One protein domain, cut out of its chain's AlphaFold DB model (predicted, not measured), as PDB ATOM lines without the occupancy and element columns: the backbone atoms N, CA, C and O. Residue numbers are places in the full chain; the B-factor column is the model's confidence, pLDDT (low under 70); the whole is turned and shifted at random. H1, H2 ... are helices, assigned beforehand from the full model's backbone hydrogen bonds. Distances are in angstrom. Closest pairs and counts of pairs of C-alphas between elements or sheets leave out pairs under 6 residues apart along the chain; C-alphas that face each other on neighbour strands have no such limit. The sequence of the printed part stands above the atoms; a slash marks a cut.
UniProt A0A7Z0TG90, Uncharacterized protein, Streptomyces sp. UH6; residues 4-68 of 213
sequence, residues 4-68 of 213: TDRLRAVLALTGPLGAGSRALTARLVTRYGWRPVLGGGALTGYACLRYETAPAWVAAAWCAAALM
ATOM      1  N   THR A   4     -26.947 -25.901  -4.209       69.81
ATOM      2  CA  THR A   4     -28.180 -25.290  -4.718       69.81
ATOM      3  C   THR A   4     -27.971 -24.406  -5.949       69.81
ATOM      4  O   THR A   4     -28.833 -24.392  -6.827       69.81
ATOM      5  N   ASP A   5     -26.817 -23.748  -6.091       71.62
ATOM      6  CA  ASP A   5     -26.522 -22.933  -7.282       71.62
ATOM      7  C   ASP A   5     -26.268 -23.791  -8.526       71.62
ATOM      8  O   ASP A   5     -26.602 -23.403  -9.646       71.62
ATOM      9  N   ARG A   6     -25.744 -25.008  -8.340       64.56
ATOM     10  CA  ARG A   6     -25.473 -25.940  -9.447       64.56
ATOM     11  C   ARG A   6     -26.760 -26.453 -10.092       64.56
ATOM     12  O   ARG A   6     -26.810 -26.617 -11.305       64.56
ATOM     13  N   LEU A   7     -27.806 -26.670  -9.292       60.59
ATOM     14  CA  LEU A   7     -29.108 -27.126  -9.784       60.59
ATOM     15  C   LEU A   7     -29.815 -26.059 -10.625       60.59
ATOM     16  O   LEU A   7     -30.397 -26.392 -11.653       60.59
ATOM     17  N   ARG A   8     -29.717 -24.782 -10.235       68.69
ATOM     18  CA  ARG A   8     -30.313 -23.670 -10.993       68.69
ATOM     19  C   ARG A   8     -29.644 -23.467 -12.353       68.69
ATOM     20  O   ARG A   8     -30.346 -23.262 -13.337       68.69
ATOM     21  N   ALA A   9     -28.319 -23.597 -12.426       67.44
ATOM     22  CA  ALA A   9     -27.586 -23.487 -13.688       67.44
ATOM     23  C   ALA A   9     -27.931 -24.618 -14.677       67.44
ATOM     24  O   ALA A   9     -28.109 -24.365 -15.865       67.44
ATOM     25  N   VAL A  10     -28.085 -25.855 -14.188       58.66
ATOM     26  CA  VAL A  10     -28.473 -27.001 -15.031       58.66
ATOM     27  C   VAL A  10     -29.909 -26.852 -15.543       58.66
ATOM     28  O   VAL A  10     -30.156 -27.088 -16.722       58.66
ATOM     29  N   LEU A  11     -30.833 -26.387 -14.695       59.44
ATOM     30  CA  LEU A  11     -32.229 -26.147 -15.078       59.44
ATOM     31  C   LEU A  11     -32.391 -25.042 -16.131       59.44
ATOM     32  O   LEU A  11     -33.289 -25.142 -16.961       59.44
ATOM     33  N   ALA A  12     -31.532 -24.020 -16.114       66.38
ATOM     34  CA  ALA A  12     -31.555 -22.945 -17.105       66.38
ATOM     35  C   ALA A  12     -31.003 -23.379 -18.477       66.38
ATOM     36  O   ALA A  12     -31.455 -22.877 -19.502       66.38
ATOM     37  N   LEU A  13     -30.050 -24.321 -18.507       58.53
ATOM     38  CA  LEU A  13     -29.432 -24.800 -19.748       58.53
ATOM     39  C   LEU A  13     -30.306 -25.834 -20.484       58.53
ATOM     40  O   LEU A  13     -30.256 -25.947 -21.707       58.53
ATOM     41  N   THR A  14     -31.134 -26.584 -19.753       55.28
ATOM     42  CA  THR A  14     -32.114 -27.519 -20.320       55.28
ATOM     43  C   THR A  14     -33.457 -26.811 -20.500       55.28
ATOM     44  O   THR A  14     -34.252 -26.783 -19.564       55.28
ATOM     45  N   GLY A  15     -33.699 -26.227 -21.679       65.81
ATOM     46  CA  GLY A  15     -34.928 -25.502 -22.050       65.81
ATOM     47  C   GLY A  15     -36.237 -26.322 -21.956       65.81
ATOM     48  O   GLY A  15     -36.426 -27.078 -21.000       65.81
ATOM     49  N   PRO A  16     -37.201 -26.197 -22.892       61.81
ATOM     50  CA  PRO A  16     -38.524 -26.828 -22.787       61.81
ATOM     51  C   PRO A  16     -38.478 -28.336 -23.107       61.81
ATOM     52  O   PRO A  16     -39.272 -28.863 -23.875       61.81
ATOM     53  N   LEU A  17     -37.521 -29.055 -22.529       56.19
ATOM     54  CA  LEU A  17     -37.491 -30.507 -22.525       56.19
ATOM     55  C   LEU A  17     -38.579 -31.001 -21.562       56.19
ATOM     56  O   LEU A  17     -38.642 -30.569 -20.407       56.19
ATOM     57  N   GLY A  18     -39.441 -31.894 -22.056       62.53
ATOM     58  CA  GLY A  18     -40.560 -32.461 -21.302       62.53
ATOM     59  C   GLY A  18     -40.137 -33.031 -19.944       62.53
ATOM     60  O   GLY A  18     -39.005 -33.490 -19.762       62.53
ATOM     61  N   ALA A  19     -41.059 -33.011 -18.976       66.94
ATOM     62  CA  ALA A  19     -40.796 -33.308 -17.563       66.94
ATOM     63  C   ALA A  19     -40.046 -34.637 -17.316       66.94
ATOM     64  O   ALA A  19     -39.233 -34.721 -16.395       66.94
ATOM     65  N   GLY A  20     -40.245 -35.645 -18.174       68.69
ATOM     66  CA  GLY A  20     -39.534 -36.926 -18.099       68.69
ATOM     67  C   GLY A  20     -38.021 -36.825 -18.345       68.69
ATOM     68  O   GLY A  20     -37.240 -37.476 -17.653       68.69
ATOM     69  N   SER A  21     -37.583 -35.956 -19.260       67.50
ATOM     70  CA  SER A  21     -36.161 -35.786 -19.607       67.50
ATOM     71  C   SER A  21     -35.372 -35.080 -18.492       67.50
ATOM     72  O   SER A  21     -34.216 -35.416 -18.207       67.50
ATOM     73  N   ARG A  22     -36.030 -34.167 -17.766       68.31
ATOM     74  CA  ARG A  22     -35.443 -33.438 -16.628       68.31
ATOM     75  C   ARG A  22     -35.150 -34.347 -15.433       68.31
ATOM     76  O   ARG A  22     -34.096 -34.238 -14.812       68.31
ATOM     77  N   ALA A  23     -36.049 -35.285 -15.128       73.38
ATOM     78  CA  ALA A  23     -35.842 -36.238 -14.035       73.38
ATOM     79  C   ALA A  23     -34.679 -37.205 -14.324       73.38
ATOM     80  O   ALA A  23     -33.937 -37.596 -13.418       73.38
ATOM     81  N   LEU A  24     -34.502 -37.565 -15.595       70.25
ATOM     82  CA  LEU A  24     -33.477 -38.505 -16.036       70.25
ATOM     83  C   LEU A  24     -32.088 -37.853 -16.053       70.25
ATOM     84  O   LEU A  24     -31.139 -38.415 -15.507       70.25
ATOM     85  N   THR A  25     -31.987 -36.622 -16.561       66.38
ATOM     86  CA  THR A  25     -30.749 -35.825 -16.503       66.38
ATOM     87  C   THR A  25     -30.349 -35.497 -15.064       66.38
ATOM     88  O   THR A  25     -29.185 -35.680 -14.710       66.38
ATOM     89  N   ALA A  26     -31.296 -35.133 -14.191       69.62
ATOM     90  CA  ALA A  26     -31.013 -34.908 -12.772       69.62
ATOM     91  C   ALA A  26     -30.451 -36.164 -12.080       69.62
ATOM     92  O   ALA A  26     -29.457 -36.059 -11.355       69.62
ATOM     93  N   ARG A  27     -31.029 -37.350 -12.341       73.38
ATOM     94  CA  ARG A  27     -30.542 -38.641 -11.813       73.38
ATOM     95  C   ARG A  27     -29.172 -39.032 -12.370       73.38
ATOM     96  O   ARG A  27     -28.342 -39.544 -11.622       73.38
ATOM     97  N   LEU A  28     -28.909 -38.774 -13.651       65.25
ATOM     98  CA  LEU A  28     -27.594 -39.039 -14.243       65.25
ATOM     99  C   LEU A  28     -26.513 -38.140 -13.636       65.25
ATOM    100  O   LEU A  28     -25.442 -38.626 -13.275       65.25
ATOM    101  N   VAL A  29     -26.811 -36.847 -13.470       67.62
ATOM    102  CA  VAL A  29     -25.876 -35.864 -12.903       67.62
ATOM    103  C   VAL A  29     -25.569 -36.162 -11.434       67.62
ATOM    104  O   VAL A  29     -24.421 -36.011 -11.016       67.62
ATOM    105  N   THR A  30     -26.550 -36.629 -10.654       75.31
ATOM    106  CA  THR A  30     -26.304 -37.049  -9.261       75.31
ATOM    107  C   THR A  30     -25.508 -38.347  -9.172       75.31
ATOM    108  O   THR A  30     -24.665 -38.465  -8.288       75.31
ATOM    109  N   ARG A  31     -25.734 -39.305 -10.079       77.25
ATOM    110  CA  ARG A  31     -25.089 -40.626 -10.019       77.25
ATOM    111  C   ARG A  31     -23.663 -40.651 -10.571       77.25
ATOM    112  O   ARG A  31     -22.818 -41.333 -10.005       77.25
ATOM    113  N   TYR A  32     -23.394 -39.935 -11.661       70.94
ATOM    114  CA  TYR A  32     -22.102 -39.984 -12.362       70.94
ATOM    115  C   TYR A  32     -21.270 -38.705 -12.207       70.94
ATOM    116  O   TYR A  32     -20.108 -38.654 -12.612       70.94
ATOM    117  N   GLY A  33     -21.844 -37.669 -11.593       74.62
ATOM    118  CA  GLY A  33     -21.236 -36.351 -11.518       74.62
ATOM    119  C   GLY A  33     -21.296 -35.604 -12.854       74.62
ATOM    120  O   GLY A  33     -21.419 -36.160 -13.938       74.62
ATOM    121  N   TRP A  34     -21.190 -34.284 -12.775       72.69
ATOM    122  CA  TRP A  34     -21.173 -33.351 -13.906       72.69
ATOM    123  C   TRP A  34     -19.941 -33.442 -14.830       72.69
ATOM    124  O   TRP A  34     -19.999 -33.015 -15.981       72.69
ATOM    125  N   ARG A  35     -18.827 -34.015 -14.356       76.38
ATOM    126  CA  ARG A  35     -17.564 -34.129 -15.108       76.38
ATOM    127  C   ARG A  35     -17.676 -34.940 -16.413       76.38
ATOM    128  O   ARG A  35     -17.252 -34.409 -17.435       76.38
ATOM    129  N   PRO A  36     -18.251 -36.159 -16.436       69.88
ATOM    130  CA  PRO A  36     -18.445 -36.901 -17.685       69.88
ATOM    131  C   PRO A  36     -19.432 -36.224 -18.645       69.88
ATOM    132  O   PRO A  36     -19.268 -36.346 -19.851       69.88
ATOM    133  N   VAL A  37     -20.411 -35.465 -18.138       67.81
ATOM    134  CA  VAL A  37     -21.368 -34.725 -18.984       67.81
ATOM    135  C   VAL A  37     -20.667 -33.588 -19.731       67.81
ATOM    136  O   VAL A  37     -20.828 -33.452 -20.940       67.81
ATOM    137  N   LEU A  38     -19.833 -32.813 -19.029       77.06
ATOM    138  CA  LEU A  38     -19.026 -31.759 -19.652       77.06
ATOM    139  C   LEU A  38     -17.947 -32.338 -20.577       77.06
ATOM    140  O   LEU A  38     -17.740 -31.811 -21.665       77.06
ATOM    141  N   GLY A  39     -17.300 -33.438 -20.177       81.00
ATOM    142  CA  GLY A  39     -16.299 -34.124 -20.997       81.00
ATOM    143  C   GLY A  39     -16.881 -34.693 -22.291       81.00
ATOM    144  O   GLY A  39     -16.322 -34.467 -23.360       81.00
ATOM    145  N   GLY A  40     -18.034 -35.363 -22.213       77.44
ATOM    146  CA  GLY A  40     -18.735 -35.893 -23.383       77.44
ATOM    147  C   GLY A  40     -19.223 -34.787 -24.314       77.44
ATOM    148  O   GLY A  40     -18.984 -34.854 -25.514       77.44
ATOM    149  N   GLY A  41     -19.825 -33.724 -23.770       77.31
ATOM    150  CA  GLY A  41     -20.270 -32.578 -24.567       77.31
ATOM    151  C   GLY A  41     -19.120 -31.855 -25.278       77.31
ATOM    152  O   GLY A  41     -19.229 -31.556 -26.464       77.31
ATOM    153  N   ALA A  42     -18.001 -31.622 -24.584       81.00
ATOM    154  CA  ALA A  42     -16.822 -30.984 -25.167       81.00
ATOM    155  C   ALA A  42     -16.152 -31.861 -26.234       81.00
ATOM    156  O   ALA A  42     -15.752 -31.342 -27.273       81.00
ATOM    157  N   LEU A  43     -16.069 -33.179 -26.014       81.44
ATOM    158  CA  LEU A  43     -15.509 -34.115 -26.991       81.44
ATOM    159  C   LEU A  43     -16.384 -34.197 -28.247       81.44
ATOM    160  O   LEU A  43     -15.856 -34.127 -29.353       81.44
ATOM    161  N   THR A  44     -17.705 -34.282 -28.088       75.81
ATOM    162  CA  THR A  44     -18.649 -34.297 -29.215       75.81
ATOM    163  C   THR A  44     -18.628 -32.971 -29.970       75.81
ATOM    164  O   THR A  44     -18.536 -32.972 -31.194       75.81
ATOM    165  N   GLY A  45     -18.639 -31.836 -29.265       79.06
ATOM    166  CA  GLY A  45     -18.526 -30.515 -29.885       79.06
ATOM    167  C   GLY A  45     -17.204 -30.336 -30.634       79.06
ATOM    168  O   GLY A  45     -17.204 -29.876 -31.773       79.06
ATOM    169  N   TYR A  46     -16.087 -30.772 -30.044       79.56
ATOM    170  CA  TYR A  46     -14.774 -30.765 -30.691       79.56
ATOM    171  C   TYR A  46     -14.734 -31.689 -31.912       79.56
ATOM    172  O   TYR A  46     -14.208 -31.296 -32.948       79.56
ATOM    173  N   ALA A  47     -15.322 -32.884 -31.831       71.50
ATOM    174  CA  ALA A  47     -15.406 -33.807 -32.957       71.50
ATOM    175  C   ALA A  47     -16.244 -33.224 -34.107       71.50
ATOM    176  O   ALA A  47     -15.805 -33.284 -35.251       71.50
ATOM    177  N   CYS A  48     -17.381 -32.586 -33.810       72.50
ATOM    178  CA  CYS A  48     -18.193 -31.875 -34.801       72.50
ATOM    179  C   CYS A  48     -17.453 -30.692 -35.440       72.50
ATOM    180  O   CYS A  48     -17.593 -30.472 -36.637       72.50
ATOM    181  N   LEU A  49     -16.662 -29.942 -34.665       78.12
ATOM    182  CA  LEU A  49     -15.903 -28.800 -35.188       78.12
ATOM    183  C   LEU A  49     -14.669 -29.225 -35.997       78.12
ATOM    184  O   LEU A  49     -14.235 -28.509 -36.894       78.12
ATOM    185  N   ARG A  50     -14.045 -30.347 -35.622       78.88
ATOM    186  CA  ARG A  50     -12.761 -30.798 -36.175       78.88
ATOM    187  C   ARG A  50     -12.929 -31.740 -37.363       78.88
ATOM    188  O   ARG A  50     -12.060 -31.764 -38.230       78.88
ATOM    189  N   TYR A  51     -14.012 -32.508 -37.393       73.56
ATOM    190  CA  TYR A  51     -14.291 -33.498 -38.423       73.56
ATOM    191  C   TYR A  51     -15.627 -33.166 -39.088       73.56
ATOM    192  O   TYR A  51     -16.665 -33.713 -38.721       73.56
ATOM    193  N   GLU A  52     -15.601 -32.299 -40.103       69.62
ATOM    194  CA  GLU A  52     -16.783 -31.960 -40.920       69.62
ATOM    195  C   GLU A  52     -17.455 -33.203 -41.534       69.62
ATOM    196  O   GLU A  52     -18.653 -33.209 -41.806       69.62
ATOM    197  N   THR A  53     -16.707 -34.300 -41.690       73.38
ATOM    198  CA  THR A  53     -17.196 -35.584 -42.209       73.38
ATOM    199  C   THR A  53     -17.715 -36.539 -41.132       73.38
ATOM    200  O   THR A  53     -18.408 -37.499 -41.467       73.38
ATOM    201  N   ALA A  54     -17.446 -36.305 -39.843       65.19
ATOM    202  CA  ALA A  54     -17.951 -37.151 -38.761       65.19
ATOM    203  C   ALA A  54     -19.487 -37.274 -38.727       65.19
ATOM    204  O   ALA A  54     -19.960 -38.403 -38.582       65.19
ATOM    205  N   PRO A  55     -20.296 -36.205 -38.908       71.50
ATOM    206  CA  PRO A  55     -21.749 -36.368 -38.957       71.50
ATOM    207  C   PRO A  55     -22.197 -37.203 -40.161       71.50
ATOM    208  O   PRO A  55     -23.132 -37.987 -40.025       71.50
ATOM    209  N   ALA A  56     -21.505 -37.109 -41.302       78.50
ATOM    210  CA  ALA A  56     -21.798 -37.937 -42.469       78.50
ATOM    211  C   ALA A  56     -21.531 -39.424 -42.188       78.50
ATOM    212  O   ALA A  56     -22.349 -40.264 -42.549       78.50
ATOM    213  N   TRP A  57     -20.449 -39.757 -41.477       83.50
ATOM    214  CA  TRP A  57     -20.167 -41.137 -41.066       83.50
ATOM    215  C   TRP A  57     -21.147 -41.660 -40.014       83.50
ATOM    216  O   TRP A  57     -21.576 -42.806 -40.115       83.50
ATOM    217  N   VAL A  58     -21.544 -40.839 -39.035       82.12
ATOM    218  CA  VAL A  58     -22.568 -41.233 -38.049       82.12
ATOM    219  C   VAL A  58     -23.920 -41.456 -38.729       82.12
ATOM    220  O   VAL A  58     -24.574 -42.460 -38.457       82.12
ATOM    221  N   ALA A  59     -24.316 -40.577 -39.653       82.25
ATOM    222  CA  ALA A  59     -25.533 -40.744 -40.441       82.25
ATOM    223  C   ALA A  59     -25.462 -41.985 -41.345       82.25
ATOM    224  O   ALA A  59     -26.410 -42.760 -41.389       82.25
ATOM    225  N   ALA A  60     -24.326 -42.225 -42.008       83.75
ATOM    226  CA  ALA A  60     -24.118 -43.414 -42.829       83.75
ATOM    227  C   ALA A  60     -24.175 -44.706 -41.997       83.75
ATOM    228  O   ALA A  60     -24.831 -45.663 -42.401       83.75
ATOM    229  N   ALA A  61     -23.552 -44.723 -40.815       86.94
ATOM    230  CA  ALA A  61     -23.610 -45.855 -39.893       86.94
ATOM    231  C   ALA A  61     -25.037 -46.097 -39.380       86.94
ATOM    232  O   ALA A  61     -25.481 -47.243 -39.313       86.94
ATOM    233  N   TRP A  62     -25.780 -45.027 -39.074       93.38
ATOM    234  CA  TRP A  62     -27.188 -45.116 -38.693       93.38
ATOM    235  C   TRP A  62     -28.055 -45.671 -39.831       93.38
ATOM    236  O   TRP A  62     -28.833 -46.595 -39.608       93.38
ATOM    237  N   CYS A  63     -27.889 -45.171 -41.061       85.31
ATOM    238  CA  CYS A  63     -28.596 -45.676 -42.242       85.31
ATOM    239  C   CYS A  63     -28.273 -47.149 -42.520       85.31
ATOM    240  O   CYS A  63     -29.180 -47.933 -42.782       85.31
ATOM    241  N   ALA A  64     -27.004 -47.549 -42.417       87.06
ATOM    242  CA  ALA A  64     -26.602 -48.942 -42.582       87.06
ATOM    243  C   ALA A  64     -27.231 -49.853 -41.513       87.06
ATOM    244  O   ALA A  64     -27.722 -50.934 -41.834       87.06
ATOM    245  N   ALA A  65     -27.266 -49.411 -40.252       86.50
ATOM    246  CA  ALA A  65     -27.912 -50.155 -39.174       86.50
ATOM    247  C   ALA A  65     -29.430 -50.283 -39.391       86.50
ATOM    248  O   ALA A  65     -29.984 -51.367 -39.204       86.50
ATOM    249  N   ALA A  66     -30.083 -49.206 -39.837       83.19
ATOM    250  CA  ALA A  66     -31.506 -49.201 -40.162       83.19
ATOM    251  C   ALA A  66     -31.832 -50.158 -41.318       83.19
ATOM    252  O   ALA A  66     -32.776 -50.933 -41.211       83.19
ATOM    253  N   LEU A  67     -31.015 -50.178 -42.376       81.44
ATOM    254  CA  LEU A  67     -31.179 -51.114 -43.492       81.44
ATOM    255  C   LEU A  67     -30.966 -52.574 -43.072       81.44
ATOM    256  O   LEU A  67     -31.662 -53.454 -43.565       81.44
ATOM    257  N   MET A  68     -30.048 -52.851 -42.142       84.81
ATOM    258  CA  MET A  68     -29.851 -54.213 -41.625       84.81
ATOM    259  C   MET A  68     -30.993 -54.701 -40.726       84.81
ATOM    260  O   MET A  68     -31.167 -55.909 -40.581       84.81
TER     261      MET A  68
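What this domain is: This is residues 4 to 68 of the 213 residues of an uncharacterized protein of Streptomyces sp. UH6 (UniProt A0A7Z0TG90). The longest helix, H3, makes an open bridge, with H4 turning off at a corner from one end and H2 across the other; H1 is beside H2, and residues 56 to 68 of H4 stick out. The printed part has 65 residues, with four named helices in the order H1, H2, H3, H4 and no named strand: all helix. It is loose, with a radius of gyration of the C-alphas of 15.6 A, and elongated, spanning 44 by 27 by 22 A.

Where its parts are: H3, residues 34 to 50, is 23.9 A long from C-alpha 34 at (-21.173, -33.351, -13.906). H4, residues 54 to 68, is 21.0 A long and ends at C-alpha 68, (-29.851, -54.213, -41.625). H2 is residues 19 to 32, 20.5 A; H1 is residues 4 to 13, 15.1 A.

How they stand to each other: H3 and H4 only just touch, only at the corner, with 3 pairs of C-alphas within 8 A, from residues 47 to 48 and 54 to 55 alone; the closest C-alphas, of Cys 48 and Ala 54, are 6.6 A apart. Their lines are about perpendicular, 80 degrees. H2 and H3 are close but not clearly touching, the closest C-alphas, of Val 29 and Val 37, being 7.7 A apart, and about perpendicular, 75 degrees. H1 and H2 are near each other, with 9 pairs of C-alphas within 10 A. H2 and H4 are apart. Every O i to N i+4 pair is within hydrogen-bond range in H2, H3 and H4, and 5 of 6 in H1.

The domain as a whole: The C-alphas of Thr 4 and Met 68, the two farthest apart, are 46.9 A apart. The printed part has no cut, and its three links are tight. The mean pLDDT of the printed part is 73.1; 26 residues are under 70, among them residues 6 to 22.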